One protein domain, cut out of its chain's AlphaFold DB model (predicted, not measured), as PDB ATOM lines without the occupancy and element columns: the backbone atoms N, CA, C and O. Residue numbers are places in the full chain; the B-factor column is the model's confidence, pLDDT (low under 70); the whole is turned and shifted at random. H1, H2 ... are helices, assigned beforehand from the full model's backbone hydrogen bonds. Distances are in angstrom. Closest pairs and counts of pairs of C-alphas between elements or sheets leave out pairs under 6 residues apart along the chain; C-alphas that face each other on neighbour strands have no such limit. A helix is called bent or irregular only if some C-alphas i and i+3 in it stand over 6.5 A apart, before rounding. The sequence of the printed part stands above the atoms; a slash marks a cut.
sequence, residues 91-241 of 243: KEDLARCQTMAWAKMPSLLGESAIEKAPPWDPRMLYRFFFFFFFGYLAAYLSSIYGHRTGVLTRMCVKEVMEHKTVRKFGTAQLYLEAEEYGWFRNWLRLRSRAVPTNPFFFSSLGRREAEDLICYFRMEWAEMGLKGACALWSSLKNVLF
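What this domain is: This is residues 91 to 241 of the 243 residues of an uncharacterized protein of Larimichthys crocea (UniProt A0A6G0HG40). Look first for H3, the longest helix, which runs through the middle; H1 packs along it running the opposite way, and H7 crosses it nearly at a right angle. H6 packs on residues 105 to 109 of H1 and lies near H3, while the short helices H2, H4, H5 and H8 and three long links, H5 to H6, H6 to H7 and H7 to H8, are among the other parts. You will find 151 printed residues with eight named helices, H1 to H8 in chain order, and no named strand: the class is all helix. The whole is compact, with a radius of gyration of the C-alphas of 15.0 A, and rounded, spanning 45 by 38 by 28 A.

How they stand to each other: Begin with H1, residues 91 to 109, which touches H3, residues 122 to 145, at a shallow tilt of 32 degrees, opposite ways; their closest C-alphas, of Ala 101 and Tyr 136, are 5.3 A apart. H2, residues 111 to 115, is close to H3 but not clearly touching, with C-alphas of Ile 114 and Leu 125 closest at 7.7 A. H5, residues 157 to 161, and H6, residues 178 to 191, are near each other. H6 is also near H3, and its residues 183 to 187 touch H1 at a steep tilt of 49 degrees, the same way; the closest C-alphas, of Leu 109 and Asn 186, are 6.4 A apart. H7, residues 213 to 223, touches residues 131 to 139 of H3, about perpendicular at 83 degrees; the closest C-alphas, of Gly 135 and Phe 217, are 3.9 A apart. H4, residues 149 to 153, and H7 only just touch, with 3 pairs of C-alphas within 8 A, the closest those of Thr 153 and Leu 213 at 7.2 A. H8, residues 237 to 240, is close to H1 but not clearly touching, with C-alphas of Lys 91 and Val 239 closest at 7.5 A. Every O i to N i+4 pair is within hydrogen-bond range in H2 to H7 and 13 of 15 are in H1, while H8 is too short for such a pair.

Where its parts are: Find C-alpha 91 at (-50.627, -2.285, 17.133); from there H1 runs 27.2 A, with a kink of 29 degrees near residue 103, and is only just irregular: C-alphas 103 and 106 are 6.7 A apart. H3 starts at C-alpha 122, (-25.542, -31.026, 22.676), and runs 33.2 A. H6 spans 19.9 A and H7 15.5 A; H8 ends at C-alpha 240, (-47.604, -1.621, 8.884).

The domain as a whole: The C-alphas farthest apart, of Pro 119 and Phe 241, are 45.9 A apart. The printed part has no cut; its long links are residues 162 to 177, 192 to 212 and 224 to 236. Mean pLDDT of the printed part is 72.5, with 56 residues under 70, among them residues 111 to 126, 162 to 174 and 228 to 241.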
ATOM      1  N   LYS A  91     -51.955  -2.913  17.007       79.12
ATOM      2  CA  LYS A  91     -50.627  -2.285  17.133       79.12
ATOM      3  C   LYS A  91     -49.996  -2.568  18.495       79.12
ATOM      4  O   LYS A  91     -48.782  -2.699  18.597       79.12
ATOM      5  N   GLU A  92     -50.828  -2.698  19.516       83.25
ATOM      6  CA  GLU A  92     -50.457  -2.992  20.895       83.25
ATOM      7  C   GLU A  92     -49.817  -4.381  20.994       83.25
ATOM      8  O   GLU A  92     -48.780  -4.545  21.633       83.25
ATOM      9  N   ASP A  93     -50.379  -5.363  20.286       83.06
ATOM     10  CA  ASP A  93     -49.850  -6.726  20.224       83.06
ATOM     11  C   ASP A  93     -48.507  -6.776  19.478       83.06
ATOM     12  O   ASP A  93     -47.600  -7.506  19.884       83.06
ATOM     13  N   LEU A  94     -48.338  -5.961  18.426       82.69
ATOM     14  CA  LEU A  94     -47.050  -5.816  17.737       82.69
ATOM     15  C   LEU A  94     -45.988  -5.181  18.635       82.69
ATOM     16  O   LEU A  94     -44.878  -5.700  18.709       82.69
ATOM     17  N   ALA A  95     -46.324  -4.104  19.344       85.44
ATOM     18  CA  ALA A  95     -45.407  -3.461  20.282       85.44
ATOM     19  C   ALA A  95     -45.005  -4.425  21.408       85.44
ATOM     20  O   ALA A  95     -43.827  -4.554  21.737       85.44
ATOM     21  N   ARG A  96     -45.967  -5.183  21.942       86.69
ATOM     22  CA  ARG A  96     -45.712  -6.191  22.973       86.69
ATOM     23  C   ARG A  96     -44.786  -7.299  22.464       86.69
ATOM     24  O   ARG A  96     -43.852  -7.677  23.171       86.69
ATOM     25  N   CYS A  97     -45.010  -7.787  21.241       87.81
ATOM     26  CA  CYS A  97     -44.122  -8.739  20.568       87.81
ATOM     27  C   CYS A  97     -42.687  -8.198  20.482       87.81
ATOM     28  O   CYS A  97     -41.745  -8.894  20.862       87.81
ATOM     29  N   GLN A  98     -42.528  -6.942  20.054       88.62
ATOM     30  CA  GLN A  98     -41.221  -6.293  19.952       88.62
ATOM     31  C   GLN A  98     -40.515  -6.245  21.306       88.62
ATOM     32  O   GLN A  98     -39.386  -6.718  21.409       88.62
ATOM     33  N   THR A  99     -41.183  -5.763  22.358       90.25
ATOM     34  CA  THR A  99     -40.603  -5.676  23.706       90.25
ATOM     35  C   THR A  99     -40.195  -7.045  24.253       90.25
ATOM     36  O   THR A  99     -39.110  -7.187  24.814       90.25
ATOM     37  N   MET A 100     -41.035  -8.071  24.079       89.12
ATOM     38  CA  MET A 100     -40.720  -9.416  24.569       89.12
ATOM     39  C   MET A 100     -39.569 -10.058  23.803       89.12
ATOM     40  O   MET A 100     -38.697 -10.662  24.426       89.12
ATOM     41  N   ALA A 101     -39.523  -9.898  22.478       89.00
ATOM     42  CA  ALA A 101     -38.393 -10.364  21.686       89.00
ATOM     43  C   ALA A 101     -37.094  -9.675  22.117       89.00
ATOM     44  O   ALA A 101     -36.104 -10.353  22.383       89.00
ATOM     45  N   TRP A 102     -37.125  -8.356  22.300       88.62
ATOM     46  CA  TRP A 102     -35.971  -7.572  22.733       88.62
ATOM     47  C   TRP A 102     -35.437  -8.021  24.103       88.62
ATOM     48  O   TRP A 102     -34.233  -8.171  24.287       88.62
ATOM     49  N   ALA A 103     -36.328  -8.338  25.047       89.25
ATOM     50  CA  ALA A 103     -35.946  -8.851  26.363       89.25
ATOM     51  C   ALA A 103     -35.403 -10.294  26.320       89.25
ATOM     52  O   ALA A 103     -34.496 -10.647  27.076       89.25
ATOM     53  N   LYS A 104     -35.957 -11.154  25.455       87.75
ATOM     54  CA  LYS A 104     -35.607 -12.582  25.394       87.75
ATOM     55  C   LYS A 104     -34.362 -12.869  24.566       87.75
ATOM     56  O   LYS A 104     -33.594 -13.757  24.938       87.75
ATOM     57  N   MET A 105     -34.119 -12.133  23.486       86.81
ATOM     58  CA  MET A 105     -33.019 -12.417  22.557       86.81
ATOM     59  C   MET A 105     -31.627 -12.445  23.216       86.81
ATOM     60  O   MET A 105     -30.908 -13.422  22.993       86.81
ATOM     61  N   PRO A 106     -31.248 -11.492  24.091       85.38
ATOM     62  CA  PRO A 106     -29.982 -11.566  24.822       85.38
ATOM     63  C   PRO A 106     -29.883 -12.802  25.724       85.38
ATOM     64  O   PRO A 106     -28.831 -13.432  25.794       85.38
ATOM     65  N   SER A 107     -30.986 -13.197  26.370       83.06
ATOM     66  CA  SER A 107     -31.017 -14.373  27.252       83.06
ATOM     67  C   SER A 107     -30.859 -15.700  26.504       83.06
ATOM     68  O   SER A 107     -30.301 -16.644  27.054       83.06
ATOM     69  N   LEU A 108     -31.298 -15.765  25.242       81.44
ATOM     70  CA  LEU A 108     -31.161 -16.943  24.377       81.44
ATOM     71  C   LEU A 108     -29.767 -17.058  23.747       81.44
ATOM     72  O   LEU A 108     -29.345 -18.153  23.384       81.44
ATOM     73  N   LEU A 109     -29.069 -15.930  23.594       80.75
ATOM     74  CA  LEU A 109     -27.762 -15.844  22.938       80.75
ATOM     75  C   LEU A 109     -26.579 -15.707  23.901       80.75
ATOM     76  O   LEU A 109     -25.432 -15.793  23.461       80.75
ATOM     77  N   GLY A 110     -26.831 -15.466  25.188       73.38
ATOM     78  CA  GLY A 110     -25.784 -15.362  26.198       73.38
ATOM     79  C   GLY A 110     -25.020 -16.677  26.354       73.38
ATOM     80  O   GLY A 110     -25.625 -17.745  26.434       73.38
ATOM     81  N   GLU A 111     -23.690 -16.607  26.451       60.16
ATOM     82  CA  GLU A 111     -22.820 -17.786  26.627       60.16
ATOM     83  C   GLU A 111     -23.231 -18.617  27.862       60.16
ATOM     84  O   GLU A 111     -23.266 -19.847  27.811       60.16
ATOM     85  N   SER A 112     -23.721 -17.951  28.917       57.22
ATOM     86  CA  SER A 112     -24.257 -18.595  30.120       57.22
ATOM     87  C   SER A 112     -25.519 -19.434  29.894       57.22
ATOM     88  O   SER A 112     -25.837 -20.277  30.725       57.22
ATOM     89  N   ALA A 113     -26.287 -19.191  28.829       62.66
ATOM     90  CA  ALA A 113     -27.495 -19.964  28.538       62.66
ATOM     91  C   ALA A 113     -27.143 -21.377  28.053       62.66
ATOM     92  O   ALA A 113     -27.830 -22.336  28.385       62.66
ATOM     93  N   ILE A 114     -26.028 -21.503  27.331       62.34
ATOM     94  CA  ILE A 114     -25.510 -22.784  26.844       62.34
ATOM     95  C   ILE A 114     -24.851 -23.559  27.984       62.34
ATOM     96  O   ILE A 114     -25.036 -24.766  28.080       62.34
ATOM     97  N   GLU A 115     -24.129 -22.868  28.869       59.34
ATOM     98  CA  GLU A 115     -23.462 -23.485  30.024       59.34
ATOM     99  C   GLU A 115     -24.438 -23.934  31.119       59.34
ATOM    100  O   GLU A 115     -24.228 -24.968  31.746       59.34
ATOM    101  N   LYS A 116     -25.520 -23.177  31.350       58.12
ATOM    102  CA  LYS A 116     -26.557 -23.503  32.350       58.12
ATOM    103  C   LYS A 116     -27.621 -24.467  31.828       58.12
ATOM    104  O   LYS A 116     -28.566 -24.780  32.554       58.12
ATOM    105  N   ALA A 117     -27.521 -24.884  30.570       59.03
ATOM    106  CA  ALA A 117     -28.491 -25.790  29.998       59.03
ATOM    107  C   ALA A 117     -28.410 -27.162  30.699       59.03
ATOM    108  O   ALA A 117     -27.319 -27.589  31.083       59.03
ATOM    109  N   PRO A 118     -29.538 -27.872  30.890       59.56
ATOM    110  CA  PRO A 118     -29.507 -29.180  31.541       59.56
ATOM    111  C   PRO A 118     -28.664 -30.174  30.717       59.56
ATOM    112  O   PRO A 118     -28.393 -29.897  29.546       59.56
ATOM    113  N   PRO A 119     -28.265 -31.334  31.275       57.25
ATOM    114  CA  PRO A 119     -27.368 -32.298  30.628       57.25
ATOM    115  C   PRO A 119     -28.078 -33.077  29.506       57.25
ATOM    116  O   PRO A 119     -28.227 -34.296  29.549       57.25
ATOM    117  N   TRP A 120     -28.573 -32.366  28.501       61.53
ATOM    118  CA  TRP A 120     -29.101 -32.925  27.269       61.53
ATOM    119  C   TRP A 120     -27.952 -33.139  26.278       61.53
ATOM    120  O   TRP A 120     -26.934 -32.446  26.331       61.53
ATOM    121  N   ASP A 121     -28.137 -34.063  25.328       66.69
ATOM    122  CA  ASP A 121     -27.249 -34.187  24.166       66.69
ATOM    123  C   ASP A 121     -27.057 -32.796  23.522       66.69
ATOM    124  O   ASP A 121     -28.064 -32.130  23.238       66.69
ATOM    125  N   PRO A 122     -25.813 -32.330  23.276       66.88
ATOM    126  CA  PRO A 122     -25.542 -31.026  22.676       66.88
ATOM    127  C   PRO A 122     -26.436 -30.702  21.477       66.88
ATOM    128  O   PRO A 122     -26.919 -29.579  21.355       66.88
ATOM    129  N   ARG A 123     -26.764 -31.684  20.626       68.25
ATOM    130  CA  ARG A 123     -27.668 -31.485  19.476       68.25
ATOM    131  C   ARG A 123     -29.077 -31.051  19.878       68.25
ATOM    132  O   ARG A 123     -29.666 -30.214  19.197       68.25
ATOM    133  N   MET A 124     -29.621 -31.614  20.955       68.25
ATOM    134  CA  MET A 124     -30.949 -31.267  21.467       68.25
ATOM    135  C   MET A 124     -30.953 -29.876  22.098       68.25
ATOM    136  O   MET A 124     -31.893 -29.120  21.862       68.25
ATOM    137  N   LEU A 125     -29.886 -29.507  22.815       69.31
ATOM    138  CA  LEU A 125     -29.710 -28.149  23.343       69.31
ATOM    139  C   LEU A 125     -29.678 -27.124  22.223       69.31
ATOM    140  O   LEU A 125     -30.437 -26.157  22.238       69.31
ATOM    141  N   TYR A 126     -28.855 -27.371  21.206       69.44
ATOM    142  CA  TYR A 126     -28.795 -26.494  20.048       69.44
ATOM    143  C   TYR A 126     -30.141 -26.405  19.347       69.44
ATOM    144  O   TYR A 126     -30.541 -25.303  19.003       69.44
ATOM    145  N   ARG A 127     -30.871 -27.518  19.197       73.50
ATOM    146  CA  ARG A 127     -32.216 -27.525  18.608       73.50
ATOM    147  C   ARG A 127     -33.222 -26.705  19.411       73.50
ATOM    148  O   ARG A 127     -34.048 -26.026  18.813       73.50
ATOM    149  N   PHE A 128     -33.136 -26.760  20.736       74.69
ATOM    150  CA  PHE A 128     -33.967 -25.970  21.635       74.69
ATOM    151  C   PHE A 128     -33.661 -24.476  21.473       74.69
ATOM    152  O   PHE A 128     -34.533 -23.722  21.059       74.69
ATOM    153  N   PHE A 129     -32.412 -24.045  21.678       75.25
ATOM    154  CA  PHE A 129     -32.037 -22.628  21.544       75.25
ATOM    155  C   PHE A 129     -32.313 -22.068  20.149       75.25
ATOM    156  O   PHE A 129     -32.818 -20.958  20.008       75.25
ATOM    157  N   PHE A 130     -32.032 -22.868  19.124       79.06
ATOM    158  CA  PHE A 130     -32.357 -22.594  17.733       79.06
ATOM    159  C   PHE A 130     -33.842 -22.287  17.524       79.06
ATOM    160  O   PHE A 130     -34.184 -21.290  16.891       79.06
ATOM    161  N   PHE A 131     -34.714 -23.141  18.062       80.75
ATOM    162  CA  PHE A 131     -36.160 -23.029  17.932       80.75
ATOM    163  C   PHE A 131     -36.664 -21.706  18.529       80.75
ATOM    164  O   PHE A 131     -37.314 -20.932  17.823       80.75
ATOM    165  N   PHE A 132     -36.278 -21.406  19.776       84.31
ATOM    166  CA  PHE A 132     -36.714 -20.188  20.467       84.31
ATOM    167  C   PHE A 132     -36.164 -18.950  19.767       84.31
ATOM    168  O   PHE A 132     -36.907 -18.028  19.432       84.31
ATOM    169  N   PHE A 133     -34.862 -18.941  19.465       88.06
ATOM    170  CA  PHE A 133     -34.227 -17.816  18.787       88.06
ATOM    171  C   PHE A 133     -34.907 -17.504  17.448       88.06
ATOM    172  O   PHE A 133     -35.205 -16.344  17.164       88.06
ATOM    173  N   PHE A 134     -35.211 -18.523  16.640       87.25
ATOM    174  CA  PHE A 134     -35.879 -18.327  15.356       87.25
ATOM    175  C   PHE A 134     -37.319 -17.874  15.487       87.25
ATOM    176  O   PHE A 134     -37.736 -17.026  14.701       87.25
ATOM    177  N   GLY A 135     -38.068 -18.396  16.455       88.25
ATOM    178  CA  GLY A 135     -39.431 -17.951  16.700       88.25
ATOM    179  C   GLY A 135     -39.486 -16.478  17.113       88.25
ATOM    180  O   GLY A 135     -40.196 -15.699  16.473       88.25
ATOM    181  N   TYR A 136     -38.670 -16.071  18.095       89.12
ATOM    182  CA  TYR A 136     -38.596 -14.685  18.570       89.12
ATOM    183  C   TYR A 136     -38.093 -13.735  17.482       89.12
ATOM    184  O   TYR A 136     -38.707 -12.696  17.241       89.12
ATOM    185  N   LEU A 137     -37.023 -14.102  16.769       88.56
ATOM    186  CA  LEU A 137     -36.482 -13.267  15.699       88.56
ATOM    187  C   LEU A 137     -37.460 -13.151  14.523       88.56
ATOM    188  O   LEU A 137     -37.653 -12.061  13.989       88.56
ATOM    189  N   ALA A 138     -38.108 -14.247  14.120       87.00
ATOM    190  CA  ALA A 138     -39.130 -14.207  13.079       87.00
ATOM    191  C   ALA A 138     -40.296 -13.301  13.480       87.00
ATOM    192  O   ALA A 138     -40.774 -12.526  12.648       87.00
ATOM    193  N   ALA A 139     -40.728 -13.363  14.741       86.75
ATOM    194  CA  ALA A 139     -41.800 -12.520  15.250       86.75
ATOM    195  C   ALA A 139     -41.417 -11.042  15.235       86.75
ATOM    196  O   ALA A 139     -42.156 -10.212  14.702       86.75
ATOM    197  N   TYR A 140     -40.220 -10.744  15.723       87.56
ATOM    198  CA  TYR A 140     -39.660  -9.406  15.765       87.56
ATOM    199  C   TYR A 140     -39.507  -8.796  14.366       87.56
ATOM    200  O   TYR A 140     -40.128  -7.773  14.067       87.56
ATOM    201  N   LEU A 141     -38.802  -9.473  13.454       84.00
ATOM    202  CA  LEU A 141     -38.599  -8.994  12.082       84.00
ATOM    203  C   LEU A 141     -39.920  -8.816  11.330       84.00
ATOM    204  O   LEU A 141     -40.078  -7.879  10.547       84.00
ATOM    205  N   SER A 142     -40.889  -9.698  11.567       81.81
ATOM    206  CA  SER A 142     -42.200  -9.586  10.926       81.81
ATOM    207  C   SER A 142     -43.038  -8.452  11.522       81.81
ATOM    208  O   SER A 142     -43.821  -7.844  10.794       81.81
ATOM    209  N   SER A 143     -42.853  -8.127  12.804       82.25
ATOM    210  CA  SER A 143     -43.534  -7.014  13.475       82.25
ATOM    211  C   SER A 143     -42.993  -5.633  13.093       82.25
ATOM    212  O   SER A 143     -43.743  -4.667  13.173       82.25
ATOM    213  N   ILE A 144     -41.725  -5.534  12.674       78.44
ATOM    214  CA  ILE A 144     -41.084  -4.266  12.287       78.44
ATOM    215  C   ILE A 144     -41.135  -4.061  10.775       78.44
ATOM    216  O   ILE A 144     -41.584  -3.025  10.294       78.44
ATOM    217  N   TYR A 145     -40.701  -5.061  10.006       74.69
ATOM    218  CA  TYR A 145     -40.524  -4.924   8.558       74.69
ATOM    219  C   TYR A 145     -41.702  -5.468   7.749       74.69
ATOM    220  O   TYR A 145     -41.781  -5.256   6.537       74.69
ATOM    221  N   GLY A 146     -42.609  -6.226   8.374       71.81
ATOM    222  CA  GLY A 146     -43.710  -6.878   7.664       71.81
ATOM    223  C   GLY A 146     -43.235  -7.897   6.622       71.81
ATOM    224  O   GLY A 146     -43.936  -8.153   5.636       71.81
ATOM    225  N   HIS A 147     -42.031  -8.458   6.796       71.88
ATOM    226  CA  HIS A 147     -41.504  -9.486   5.903       71.88
ATOM    227  C   HIS A 147     -42.434 -10.693   5.849       71.88
ATOM    228  O   HIS A 147     -43.188 -10.940   6.779       71.88
ATOM    229  N   ARG A 148     -42.415 -11.434   4.735       66.50
ATOM    230  CA  ARG A 148     -43.195 -12.671   4.555       66.50
ATOM    231  C   ARG A 148     -42.356 -13.876   4.965       66.50
ATOM    232  O   ARG A 148     -41.136 -13.820   4.852       66.50
ATOM    233  N   THR A 149     -42.998 -14.999   5.279       70.62
ATOM    234  CA  THR A 149     -42.289 -16.254   5.579       70.62
ATOM    235  C   THR A 149     -41.269 -16.605   4.500       70.62
ATOM    236  O   THR A 149     -40.111 -16.815   4.817       70.62
ATOM    237  N   GLY A 150     -41.660 -16.558   3.220       70.50
ATOM    238  CA  GLY A 150     -40.750 -16.887   2.116       70.50
ATOM    239  C   GLY A 150     -39.569 -15.924   1.946       70.50
ATOM    240  O   GLY A 150     -38.609 -16.267   1.266       70.50
ATOM    241  N   VAL A 151     -39.633 -14.726   2.540       74.00
ATOM    242  CA  VAL A 151     -38.491 -13.803   2.607       74.00
ATOM    243  C   VAL A 151     -37.548 -14.228   3.728       74.00
ATOM    244  O   VAL A 151     -36.348 -14.315   3.497       74.00
ATOM    245  N   LEU A 152     -38.075 -14.541   4.917       78.62
ATOM    246  CA  LEU A 152     -37.230 -14.974   6.030       78.62
ATOM    247  C   LEU A 152     -36.608 -16.355   5.784       78.62
ATOM    248  O   LEU A 152     -35.417 -16.516   6.018       78.62
ATOM    249  N   THR A 153     -37.338 -17.334   5.239       77.44
ATOM    250  CA  THR A 153     -36.778 -18.679   4.989       77.44
ATOM    251  C   THR A 153     -35.648 -18.673   3.961       77.44
ATOM    252  O   THR A 153     -34.728 -19.481   4.056       77.44
ATOM    253  N   ARG A 154     -35.684 -17.734   3.007       76.94
ATOM    254  CA  ARG A 154     -34.677 -17.591   1.943       76.94
ATOM    255  C   ARG A 154     -33.569 -16.594   2.265       76.94
ATOM    256  O   ARG A 154     -32.663 -16.425   1.455       76.94
ATOM    257  N   MET A 155     -33.630 -15.950   3.426       79.38
ATOM    258  CA  MET A 155     -32.620 -14.997   3.870       79.38
ATOM    259  C   MET A 155     -31.266 -15.691   3.989       79.38
ATOM    260  O   MET A 155     -31.153 -16.699   4.689       79.38
ATOM    261  N   CYS A 156     -30.234 -15.166   3.330       81.62
ATOM    262  CA  CYS A 156     -28.897 -15.753   3.373       81.62
ATOM    263  C   CYS A 156     -27.983 -15.057   4.390       81.62
ATOM    264  O   CYS A 156     -28.042 -13.844   4.574       81.62
ATOM    265  N   VAL A 157     -27.052 -15.808   4.991       81.19
ATOM    266  CA  VAL A 157     -26.057 -15.280   5.948       81.19
ATOM    267  C   VAL A 157     -25.250 -14.142   5.326       81.19
ATOM    268  O   VAL A 157     -25.051 -13.105   5.948       81.19
ATOM    269  N   LYS A 158     -24.833 -14.309   4.066       80.69
ATOM    270  CA  LYS A 158     -24.088 -13.289   3.322       80.69
ATOM    271  C   LYS A 158     -24.874 -11.983   3.173       80.69
ATOM    272  O   LYS A 158     -24.293 -10.914   3.281       80.69
ATOM    273  N   GLU A 159     -26.180 -12.065   2.933       76.81
ATOM    274  CA  GLU A 159     -27.029 -10.889   2.699       76.81
ATOM    275  C   GLU A 159     -27.223 -10.075   3.976       76.81
ATOM    276  O   GLU A 159     -27.081  -8.855   3.946       76.81
ATOM    277  N   VAL A 160     -27.462 -10.757   5.098       76.38
ATOM    278  CA  VAL A 160     -27.538 -10.118   6.416       76.38
ATOM    279  C   VAL A 160     -26.199  -9.465   6.767       76.38
ATOM    280  O   VAL A 160     -26.158  -8.315   7.193       76.38
ATOM    281  N   MET A 161     -25.093 -10.189   6.579       76.31
ATOM    282  CA  MET A 161     -23.779  -9.752   7.051       76.31
ATOM    283  C   MET A 161     -23.147  -8.650   6.202       76.31
ATOM    284  O   MET A 161     -22.352  -7.872   6.721       76.31
ATOM    285  N   GLU A 162     -23.474  -8.569   4.910       68.12
ATOM    286  CA  GLU A 162     -22.919  -7.548   4.018       68.12
ATOM    287  C   GLU A 162     -23.651  -6.198   4.094       68.12
ATOM    288  O   GLU A 162     -23.216  -5.269   3.418       68.12
ATOM    289  N   HIS A 163     -24.745  -6.067   4.862       54.16
ATOM    290  CA  HIS A 163     -25.587  -4.855   4.901       54.16
ATOM    291  C   HIS A 163     -25.943  -4.310   3.496       54.16
ATOM    292  O   HIS A 163     -26.151  -3.110   3.303       54.16
ATOM    293  N   LYS A 164     -25.972  -5.170   2.463       50.75
ATOM    294  CA  LYS A 164     -26.044  -4.717   1.067       50.75
ATOM    295  C   LYS A 164     -27.477  -4.534   0.587       50.75
ATOM    296  O   LYS A 164     -28.284  -5.455   0.519       50.75
ATOM    297  N   THR A 165     -27.723  -3.305   0.154       43.81
ATOM    298  CA  THR A 165     -28.933  -2.756  -0.452       43.81
ATOM    299  C   THR A 165     -29.251  -3.337  -1.842       43.81
ATOM    300  O   THR A 165     -28.435  -3.268  -2.763       43.81
ATOM    301  N   VAL A 166     -30.490  -3.822  -1.998       37.31
ATOM    302  CA  VAL A 166     -31.372  -3.842  -3.197       37.31
ATOM    303  C   VAL A 166     -30.938  -4.622  -4.452       37.31
ATOM    304  O   VAL A 166     -31.798  -5.045  -5.219       37.31
ATOM    305  N   ARG A 167     -29.652  -4.854  -4.724       40.16
ATOM    306  CA  ARG A 167     -29.240  -5.112  -6.118       40.16
ATOM    307  C   ARG A 167     -29.387  -6.538  -6.657       40.16
ATOM    308  O   ARG A 167     -29.235  -6.699  -7.865       40.16
ATOM    309  N   LYS A 168     -29.657  -7.562  -5.837       40.50
ATOM    310  CA  LYS A 168     -29.753  -8.950  -6.349       40.50
ATOM    311  C   LYS A 168     -31.032  -9.710  -6.020       40.50
ATOM    312  O   LYS A 168     -31.384 -10.581  -6.804       40.50
ATOM    313  N   PHE A 169     -31.780  -9.328  -4.987       39.88
ATOM    314  CA  PHE A 169     -33.113  -9.875  -4.733       39.88
ATOM    315  C   PHE A 169     -34.003  -8.791  -4.125       39.88
ATOM    316  O   PHE A 169     -33.629  -8.117  -3.167       39.88
ATOM    317  N   GLY A 170     -35.162  -8.558  -4.739       44.81
ATOM    318  CA  GLY A 170     -36.073  -7.505  -4.318       44.81
ATOM    319  C   GLY A 170     -36.688  -7.775  -2.943       44.81
ATOM    320  O   GLY A 170     -37.162  -8.875  -2.668       44.81
ATOM    321  N   THR A 171     -36.841  -6.703  -2.160       46.78
ATOM    322  CA  THR A 171     -37.810  -6.554  -1.048       46.78
ATOM    323  C   THR A 171     -37.450  -7.098   0.346       46.78
ATOM    324  O   THR A 171     -38.350  -7.266   1.167       46.78
ATOM    325  N   ALA A 172     -36.174  -7.328   0.663       52.59
ATOM    326  CA  ALA A 172     -35.760  -7.761   2.005       52.59
ATOM    327  C   ALA A 172     -34.568  -6.959   2.550       52.59
ATOM    328  O   ALA A 172     -33.519  -7.517   2.854       52.59
ATOM    329  N   GLN A 173     -34.694  -5.631   2.611       60.66
ATOM    330  CA  GLN A 173     -33.718  -4.820   3.339       60.66
ATOM    331  C   GLN A 173     -34.043  -4.856   4.830       60.66
ATOM    332  O   GLN A 173     -35.113  -4.402   5.229       60.66
ATOM    333  N   LEU A 174     -33.105  -5.376   5.620       69.06
ATOM    334  CA  LEU A 174     -33.094  -5.239   7.070       69.06
ATOM    335  C   LEU A 174     -32.182  -4.075   7.448       69.06
ATOM    336  O   LEU A 174     -31.022  -4.040   7.033       69.06
ATOM    337  N   TYR A 175     -32.699  -3.143   8.241       71.56
ATOM    338  CA  TYR A 175     -31.920  -2.054   8.817       71.56
ATOM    339  C   TYR A 175     -31.613  -2.406  10.268       71.56
ATOM    340  O   TYR A 175     -32.308  -1.972  11.171       71.56
ATOM    341  N   LEU A 176     -30.603  -3.251  10.468       76.56
ATOM    342  CA  LEU A 176     -30.234  -3.704  11.806       76.56
ATOM    343  C   LEU A 176     -29.467  -2.605  12.553       76.56
ATOM    344  O   LEU A 176     -28.418  -2.152  12.089       76.56
ATOM    345  N   GLU A 177     -29.963  -2.231  13.722       80.69
ATOM    346  CA  GLU A 177     -29.248  -1.518  14.768       80.69
ATOM    347  C   GLU A 177     -28.061  -2.348  15.283       80.69
ATOM    348  O   GLU A 177     -27.945  -3.555  15.050       80.69
ATOM    349  N   ALA A 178     -27.143  -1.696  16.002       80.00
ATOM    350  CA  ALA A 178     -25.912  -2.328  16.480       80.00
ATOM    351  C   ALA A 178     -26.178  -3.557  17.370       80.00
ATOM    352  O   ALA A 178     -25.458  -4.556  17.286       80.00
ATOM    353  N   GLU A 179     -27.223  -3.493  18.196       83.81
ATOM    354  CA  GLU A 179     -27.621  -4.577  19.093       83.81
ATOM    355  C   GLU A 179     -28.266  -5.736  18.338       83.81
ATOM    356  O   GLU A 179     -27.859  -6.886  18.521       83.81
ATOM    357  N   GLU A 180     -29.186  -5.435  17.414       84.12
ATOM    358  CA  GLU A 180     -29.786  -6.435  16.533       84.12
ATOM    359  C   GLU A 180     -28.694  -7.152  15.736       84.12
ATOM    360  O   GLU A 180     -28.620  -8.377  15.729       84.12
ATOM    361  N   TYR A 181     -27.760  -6.414  15.135       84.50
ATOM    362  CA  TYR A 181     -26.620  -7.002  14.435       84.50
ATOM    363  C   TYR A 181     -25.742  -7.867  15.356       84.50
ATOM    364  O   TYR A 181     -25.226  -8.916  14.946       84.50
ATOM    365  N   GLY A 182     -25.601  -7.472  16.624       84.88
ATOM    366  CA  GLY A 182     -24.977  -8.273  17.675       84.88
ATOM    367  C   GLY A 182     -25.658  -9.629  17.856       84.88
ATOM    368  O   GLY A 182     -24.971 -10.653  17.914       84.88
ATOM    369  N   TRP A 183     -26.991  -9.674  17.849       87.75
ATOM    370  CA  TRP A 183     -27.742 -10.925  17.954       87.75
ATOM    371  C   TRP A 183     -27.447 -11.881  16.797       87.75
ATOM    372  O   TRP A 183     -27.193 -13.066  17.016       87.75
ATOM    373  N   PHE A 184     -27.417 -11.367  15.566       86.44
ATOM    374  CA  PHE A 184     -27.139 -12.176  14.376       86.44
ATOM    375  C   PHE A 184     -25.708 -12.729  14.409       86.44
ATOM    376  O   PHE A 184     -25.501 -13.910  14.125       86.44
ATOM    377  N   ARG A 185     -24.718 -11.919  14.810       86.19
ATOM    378  CA  ARG A 185     -23.324 -12.377  14.952       86.19
ATOM    379  C   ARG A 185     -23.165 -13.434  16.037       86.19
ATOM    380  O   ARG A 185     -22.521 -14.456  15.792       86.19
ATOM    381  N   ASN A 186     -23.768 -13.216  17.204       86.38
ATOM    382  CA  ASN A 186     -23.713 -14.167  18.311       86.38
ATOM    383  C   ASN A 186     -24.343 -15.497  17.902       86.38
ATOM    384  O   ASN A 186     -23.714 -16.542  18.052       86.38
ATOM    385  N   TRP A 187     -25.517 -15.461  17.269       84.06
ATOM    386  CA  TRP A 187     -26.155 -16.655  16.726       84.06
ATOM    387  C   TRP A 187     -25.257 -17.412  15.740       84.06
ATOM    388  O   TRP A 187     -25.085 -18.623  15.871       84.06
ATOM    389  N   LEU A 188     -24.642 -16.726  14.773       83.94
ATOM    390  CA  LEU A 188     -23.770 -17.376  13.788       83.94
ATOM    391  C   LEU A 188     -22.548 -18.040  14.438       83.94
ATOM    392  O   LEU A 188     -22.161 -19.131  14.018       83.94
ATOM    393  N   ARG A 189     -21.989 -17.430  15.490       81.38
ATOM    394  CA  ARG A 189     -20.891 -18.006  16.286       81.38
ATOM    395  C   ARG A 189     -21.322 -19.266  17.037       81.38
ATOM    396  O   ARG A 189     -20.551 -20.222  17.125       81.38
ATOM    397  N   LEU A 190     -22.541 -19.286  17.573       78.56
ATOM    398  CA  LEU A 190     -23.103 -20.472  18.223       78.56
ATOM    399  C   LEU A 190     -23.373 -21.577  17.204       78.56
ATOM    400  O   LEU A 190     -22.977 -22.727  17.390       78.56
ATOM    401  N   ARG A 191     -23.970 -21.210  16.072       78.88
ATOM    402  CA  ARG A 191     -24.296 -22.122  14.984       78.88
ATOM    403  C   ARG A 191     -23.062 -22.801  14.396       78.88
ATOM    404  O   ARG A 191     -23.117 -24.004  14.147       78.88
ATOM    405  N   SER A 192     -21.956 -22.078  14.200       77.31
ATOM    406  CA  SER A 192     -20.725 -22.647  13.625       77.31
ATOM    407  C   SER A 192     -20.120 -23.771  14.469       77.31
ATOM    408  O   SER A 192     -19.336 -24.560  13.954       77.31
ATOM    409  N   ARG A 193     -20.475 -23.854  15.757       71.75
ATOM    410  CA  ARG A 193     -20.028 -24.918  16.671       71.75
ATOM    411  C   ARG A 193     -20.915 -26.167  16.624       71.75
ATOM    412  O   ARG A 193     -20.501 -27.212  17.112       71.75
ATOM    413  N   ALA A 194     -22.123 -26.060  16.069       67.31
ATOM    414  CA  ALA A 194     -23.196 -27.031  16.272       67.31
ATOM    415  C   ALA A 194     -23.726 -27.686  14.994       67.31
ATOM    416  O   ALA A 194     -24.114 -28.854  15.010       67.31
ATOM    417  N   VAL A 195     -23.800 -26.928  13.896       65.62
ATOM    418  CA  VAL A 195     -24.500 -27.334  12.669       65.62
ATOM    419  C   VAL A 195     -23.584 -27.114  11.464       65.62
ATOM    420  O   VAL A 195     -22.880 -26.104  11.418       65.62
ATOM    421  N   PRO A 196     -23.601 -28.007  10.456       67.12
ATOM    422  CA  PRO A 196     -22.885 -27.784   9.208       67.12
ATOM    423  C   PRO A 196     -23.242 -26.436   8.571       67.12
ATOM    424  O   PRO A 196     -24.415 -26.054   8.485       67.12
ATOM    425  N   THR A 197     -22.223 -25.725   8.093       69.88
ATOM    426  CA  THR A 197     -22.384 -24.419   7.449       69.88
ATOM    427  C   THR A 197     -23.305 -24.534   6.237       69.88
ATOM    428  O   THR A 197     -23.075 -25.342   5.336       69.88
ATOM    429  N   ASN A 198     -24.354 -23.713   6.205       78.06
ATOM    430  CA  ASN A 198     -25.259 -23.602   5.067       78.06
ATOM    431  C   ASN A 198     -25.505 -22.110   4.749       78.06
ATOM    432  O   ASN A 198     -25.284 -21.265   5.621       78.06
ATOM    433  N   PRO A 199     -25.921 -21.765   3.518       82.00
ATOM    434  CA  PRO A 199     -26.018 -20.371   3.090       82.00
ATOM    435  C   PRO A 199     -27.196 -19.612   3.715       82.00
ATOM    436  O   PRO A 199     -27.147 -18.385   3.780       82.00
ATOM    437  N   PHE A 200     -28.231 -20.311   4.185       81.12
ATOM    438  CA  PHE A 200     -29.435 -19.708   4.755       81.12
ATOM    439  C   PHE A 200     -29.195 -19.271   6.197       81.12
ATOM    440  O   PHE A 200     -28.563 -19.985   6.971       81.12
ATOM    441  N   PHE A 201     -29.706 -18.104   6.578       81.31
ATOM    442  CA  PHE A 201     -29.676 -17.632   7.958       81.31
ATOM    443  C   PHE A 201     -30.626 -18.467   8.825       81.31
ATOM    444  O   PHE A 201     -30.195 -19.053   9.819       81.31
ATOM    445  N   PHE A 202     -31.880 -18.598   8.378       78.94
ATOM    446  CA  PHE A 202     -32.856 -19.526   8.939       78.94
ATOM    447  C   PHE A 202     -32.675 -20.915   8.311       78.94
ATOM    448  O   PHE A 202     -33.259 -21.241   7.279       78.94
ATOM    449  N   SER A 203     -31.822 -21.738   8.914       74.25
ATOM    450  CA  SER A 203     -31.504 -23.092   8.447       74.25
ATOM    451  C   SER A 203     -32.211 -24.156   9.267       74.25
ATOM    452  O   SER A 203     -32.066 -24.111  10.474       74.25
ATOM    453  N   SER A 204     -32.839 -25.180   8.690       65.56
ATOM    454  CA  SER A 204     -33.121 -26.396   9.480       65.56
ATOM    455  C   SER A 204     -31.799 -27.055   9.929       65.56
ATOM    456  O   SER A 204     -30.738 -26.724   9.399       65.56
ATOM    457  N   LEU A 205     -31.821 -28.008  10.871       61.25
ATOM    458  CA  LEU A 205     -30.642 -28.784  11.333       61.25
ATOM    459  C   LEU A 205     -29.895 -29.577  10.223       61.25
ATOM    460  O   LEU A 205     -29.011 -30.378  10.519       61.25
ATOM    461  N   GLY A 206     -30.225 -29.351   8.947       57.19
ATOM    462  CA  GLY A 206     -29.553 -29.868   7.760       57.19
ATOM    463  C   GLY A 206     -29.152 -28.774   6.752       57.19
ATOM    464  O   GLY A 206     -28.899 -27.615   7.079       57.19
ATOM    465  N   ARG A 207     -29.058 -29.146   5.468       58.00
ATOM    466  CA  ARG A 207     -28.580 -28.258   4.383       58.00
ATOM    467  C   ARG A 207     -29.666 -27.373   3.748       58.00
ATOM    468  O   ARG A 207     -29.389 -26.730   2.739       58.00
ATOM    469  N   ARG A 208     -30.894 -27.373   4.272       61.94
ATOM    470  CA  ARG A 208     -32.063 -26.739   3.636       61.94
ATOM    471  C   ARG A 208     -32.587 -25.548   4.443       61.94
ATOM    472  O   ARG A 208     -32.167 -25.322   5.581       61.94
ATOM    473  N   GLU A 209     -33.478 -24.778   3.823       66.25
ATOM    474  CA  GLU A 209     -34.210 -23.693   4.481       66.25
ATOM    475  C   GLU A 209     -35.013 -24.209   5.693       66.25
ATOM    476  O   GLU A 209     -35.254 -25.413   5.842       66.25
ATOM    477  N   ALA A 210     -35.368 -23.311   6.612       68.81
ATOM    478  CA  ALA A 210     -36.181 -23.648   7.777       68.81
ATOM    479  C   ALA A 210     -37.650 -23.883   7.371       68.81
ATOM    480  O   ALA A 210     -38.463 -22.961   7.400       68.81
ATOM    481  N   GLU A 211     -37.981 -25.125   7.011       69.94
ATOM    482  CA  GLU A 211     -39.349 -25.552   6.665       69.94
ATOM    483  C   GLU A 211     -40.340 -25.297   7.822       69.94
ATOM    484  O   GLU A 211     -41.474 -24.875   7.596       69.94
ATOM    485  N   ASP A 212     -39.868 -25.416   9.066       77.69
ATOM    486  CA  ASP A 212     -40.679 -25.286  10.282       77.69
ATOM    487  C   ASP A 212     -40.691 -23.874  10.898       77.69
ATOM    488  O   ASP A 212     -41.187 -23.687  12.010       77.69
ATOM    489  N   LEU A 213     -40.190 -22.844  10.202       78.94
ATOM    490  CA  LEU A 213     -40.089 -21.487  10.768       78.94
ATOM    491  C   LEU A 213     -41.447 -20.926  11.233       78.94
ATOM    492  O   LEU A 213     -41.524 -20.200  12.223       78.94
ATOM    493  N   ILE A 214     -42.533 -21.287  10.542       80.75
ATOM    494  CA  ILE A 214     -43.900 -20.911  10.938       80.75
ATOM    495  C   ILE A 214     -44.287 -21.564  12.267       80.75
ATOM    496  O   ILE A 214     -44.964 -20.931  13.076       80.75
ATOM    497  N   CYS A 215     -43.893 -22.818  12.491       82.44
ATOM    498  CA  CYS A 215     -44.185 -23.533  13.729       82.44
ATOM    499  C   CYS A 215     -43.499 -22.842  14.908       82.44
ATOM    500  O   CYS A 215     -44.150 -22.579  15.915       82.44
ATOM    501  N   TYR A 216     -42.230 -22.462  14.736       84.00
ATOM    502  CA  TYR A 216     -41.444 -21.782  15.769       84.00
ATOM    503  C   TYR A 216     -42.063 -20.429  16.103       84.00
ATOM    504  O   TYR A 216     -42.386 -20.148  17.251       84.00
ATOM    505  N   PHE A 217     -42.365 -19.637  15.074       84.12
ATOM    506  CA  PHE A 217     -43.049 -18.359  15.232       84.12
ATOM    507  C   PHE A 217     -44.387 -18.486  15.978       84.12
ATOM    508  O   PHE A 217     -44.665 -17.701  16.878       84.12
ATOM    509  N   ARG A 218     -45.227 -19.468  15.629       83.69
ATOM    510  CA  ARG A 218     -46.543 -19.654  16.266       83.69
ATOM    511  C   ARG A 218     -46.445 -20.035  17.735       83.69
ATOM    512  O   ARG A 218     -47.294 -19.610  18.511       83.69
ATOM    513  N   MET A 219     -45.462 -20.852  18.090       82.94
ATOM    514  CA  MET A 219     -45.246 -21.253  19.475       82.94
ATOM    515  C   MET A 219     -44.807 -20.062  20.322       82.94
ATOM    516  O   MET A 219     -45.426 -19.819  21.353       82.94
ATOM    517  N   GLU A 220     -43.863 -19.251  19.839       86.50
ATOM    518  CA  GLU A 220     -43.462 -18.037  20.560       86.50
ATOM    519  C   GLU A 220     -44.596 -17.019  20.632       86.50
ATOM    520  O   GLU A 220     -44.852 -16.440  21.680       86.50
ATOM    521  N   TRP A 221     -45.355 -16.844  19.550       85.00
ATOM    522  CA  TRP A 221     -46.528 -15.972  19.553       85.00
ATOM    523  C   TRP A 221     -47.559 -16.381  20.618       85.00
ATOM    524  O   TRP A 221     -48.188 -15.529  21.247       85.00
ATOM    525  N   ALA A 222     -47.721 -17.688  20.835       84.19
ATOM    526  CA  ALA A 222     -48.574 -18.225  21.886       84.19
ATOM    527  C   ALA A 222     -47.961 -18.044  23.286       84.19
ATOM    528  O   ALA A 222     -48.687 -17.656  24.199       84.19
ATOM    529  N   GLU A 223     -46.650 -18.259  23.458       85.38
ATOM    530  CA  GLU A 223     -45.928 -18.002  24.719       85.38
ATOM    531  C   GLU A 223     -46.058 -16.535  25.149       85.38
ATOM    532  O   GLU A 223     -46.315 -16.224  26.311       85.38
ATOM    533  N   MET A 224     -45.990 -15.628  24.180       84.62
ATOM    534  CA  MET A 224     -46.204 -14.193  24.334       84.62
ATOM    535  C   MET A 224     -47.643 -13.817  24.755       84.62
ATOM    536  O   MET A 224     -47.918 -12.657  25.084       84.62
ATOM    537  N   GLY A 225     -48.579 -14.772  24.746       82.88
ATOM    538  CA  GLY A 225     -49.985 -14.569  25.096       82.88
ATOM    539  C   GLY A 225     -50.756 -13.722  24.081       82.88
ATOM    540  O   GLY A 225     -51.785 -13.136  24.429       82.88
ATOM    541  N   LEU A 226     -50.256 -13.618  22.847       80.44
ATOM    542  CA  LEU A 226     -50.847 -12.796  21.796       80.44
ATOM    543  C   LEU A 226     -51.993 -13.556  21.119       80.44
ATOM    544  O   LEU A 226     -51.854 -14.708  20.700       80.44
ATOM    545  N   LYS A 227     -53.160 -12.910  21.026       70.25
ATOM    546  CA  LYS A 227     -54.377 -13.511  20.465       70.25
ATOM    547  C   LYS A 227     -54.408 -13.389  18.943       70.25
ATOM    548  O   LYS A 227     -53.741 -12.560  18.335       70.25
ATOM    549  N   GLY A 228     -55.252 -14.215  18.330       63.25
ATOM    550  CA  GLY A 228     -55.421 -14.266  16.884       63.25
ATOM    551  C   GLY A 228     -54.534 -15.340  16.280       63.25
ATOM    552  O   GLY A 228     -53.343 -15.443  16.568       63.25
ATOM    553  N   ALA A 229     -55.130 -16.187  15.444       50.03
ATOM    554  CA  ALA A 229     -54.356 -17.161  14.711       50.03
ATOM    555  C   ALA A 229     -53.330 -16.401  13.861       50.03
ATOM    556  O   ALA A 229     -53.680 -15.790  12.847       50.03
ATOM    557  N   CYS A 230     -52.055 -16.541  14.211       50.09
ATOM    558  CA  CYS A 230     -50.901 -16.382  13.329       50.09
ATOM    559  C   CYS A 230     -50.945 -17.390  12.154       50.09
ATOM    560  O   CYS A 230     -49.952 -17.995  11.751       50.09
ATOM    561  N   ALA A 231     -52.139 -17.635  11.607       43.50
ATOM    562  CA  ALA A 231     -52.417 -18.478  10.461       43.50
ATOM    563  C   ALA A 231     -51.894 -17.837   9.177       43.50
ATOM    564  O   ALA A 231     -51.555 -18.543   8.235       43.50
ATOM    565  N   LEU A 232     -51.788 -16.511   9.143       50.00
ATOM    566  CA  LEU A 232     -51.235 -15.779   8.022       50.00
ATOM    567  C   LEU A 232     -50.197 -14.801   8.565       50.00
ATOM    568  O   LEU A 232     -50.510 -13.657   8.858       50.00
ATOM    569  N   TRP A 233     -48.935 -15.216   8.591       52.59
ATOM    570  CA  TRP A 233     -47.790 -14.300   8.511       52.59
ATOM    571  C   TRP A 233     -48.033 -13.200   7.446       52.59
ATOM    572  O   TRP A 233     -47.687 -12.036   7.606       52.59
ATOM    573  N   SER A 234     -48.763 -13.535   6.379       49.06
ATOM    574  CA  SER A 234     -49.270 -12.613   5.358       49.06
ATOM    575  C   SER A 234     -50.258 -11.525   5.823       49.06
ATOM    576  O   SER A 234     -50.500 -10.605   5.043       49.06
ATOM    577  N   SER A 235     -50.822 -11.588   7.035       46.72
ATOM    578  CA  SER A 235     -51.719 -10.559   7.598       46.72
ATOM    579  C   SER A 235     -50.969  -9.364   8.198       46.72
ATOM    580  O   SER A 235     -51.529  -8.270   8.232       46.72
ATOM    581  N   LEU A 236     -49.696  -9.525   8.588       51.09
ATOM    582  CA  LEU A 236     -48.858  -8.444   9.137       51.09
ATOM    583  C   LEU A 236     -48.649  -7.291   8.144       51.09
ATOM    584  O   LEU A 236     -48.510  -6.135   8.537       51.09
ATOM    585  N   LYS A 237     -48.722  -7.587   6.839       47.03
ATOM    586  CA  LYS A 237     -48.542  -6.603   5.762       47.03
ATOM    587  C   LYS A 237     -49.532  -5.434   5.838       47.03
ATOM    588  O   LYS A 237     -49.195  -4.321   5.461       47.03
ATOM    589  N   ASN A 238     -50.749  -5.701   6.297       46.03
ATOM    590  CA  ASN A 238     -51.842  -4.733   6.267       46.03
ATOM    591  C   ASN A 238     -51.853  -3.797   7.493       46.03
ATOM    592  O   ASN A 238     -52.619  -2.839   7.499       46.03
ATOM    593  N   VAL A 239     -51.051  -4.081   8.528       49.50
ATOM    594  CA  VAL A 239     -50.972  -3.255   9.751       49.50
ATOM    595  C   VAL A 239     -49.899  -2.173   9.618       49.50
ATOM    596  O   VAL A 239     -50.111  -1.039  10.035       49.50
ATOM    597  N   LEU A 240     -48.758  -2.518   9.011       45.41
ATOM    598  CA  LEU A 240     -47.604  -1.621   8.884       45.41
ATOM    599  C   LEU A 240     -47.678  -0.702   7.657       45.41
ATOM    600  O   LEU A 240     -47.105   0.382   7.670       45.41
ATOM    601  N   PHE A 241     -48.415  -1.104   6.618       44.94
ATOM    602  CA  PHE A 241     -48.614  -0.311   5.405       44.94
ATOM    603  C   PHE A 241     -50.100  -0.324   5.013       44.94
ATOM    604  O   PHE A 241     -50.502  -1.151   4.184       44.94
TER     605      PHE A 241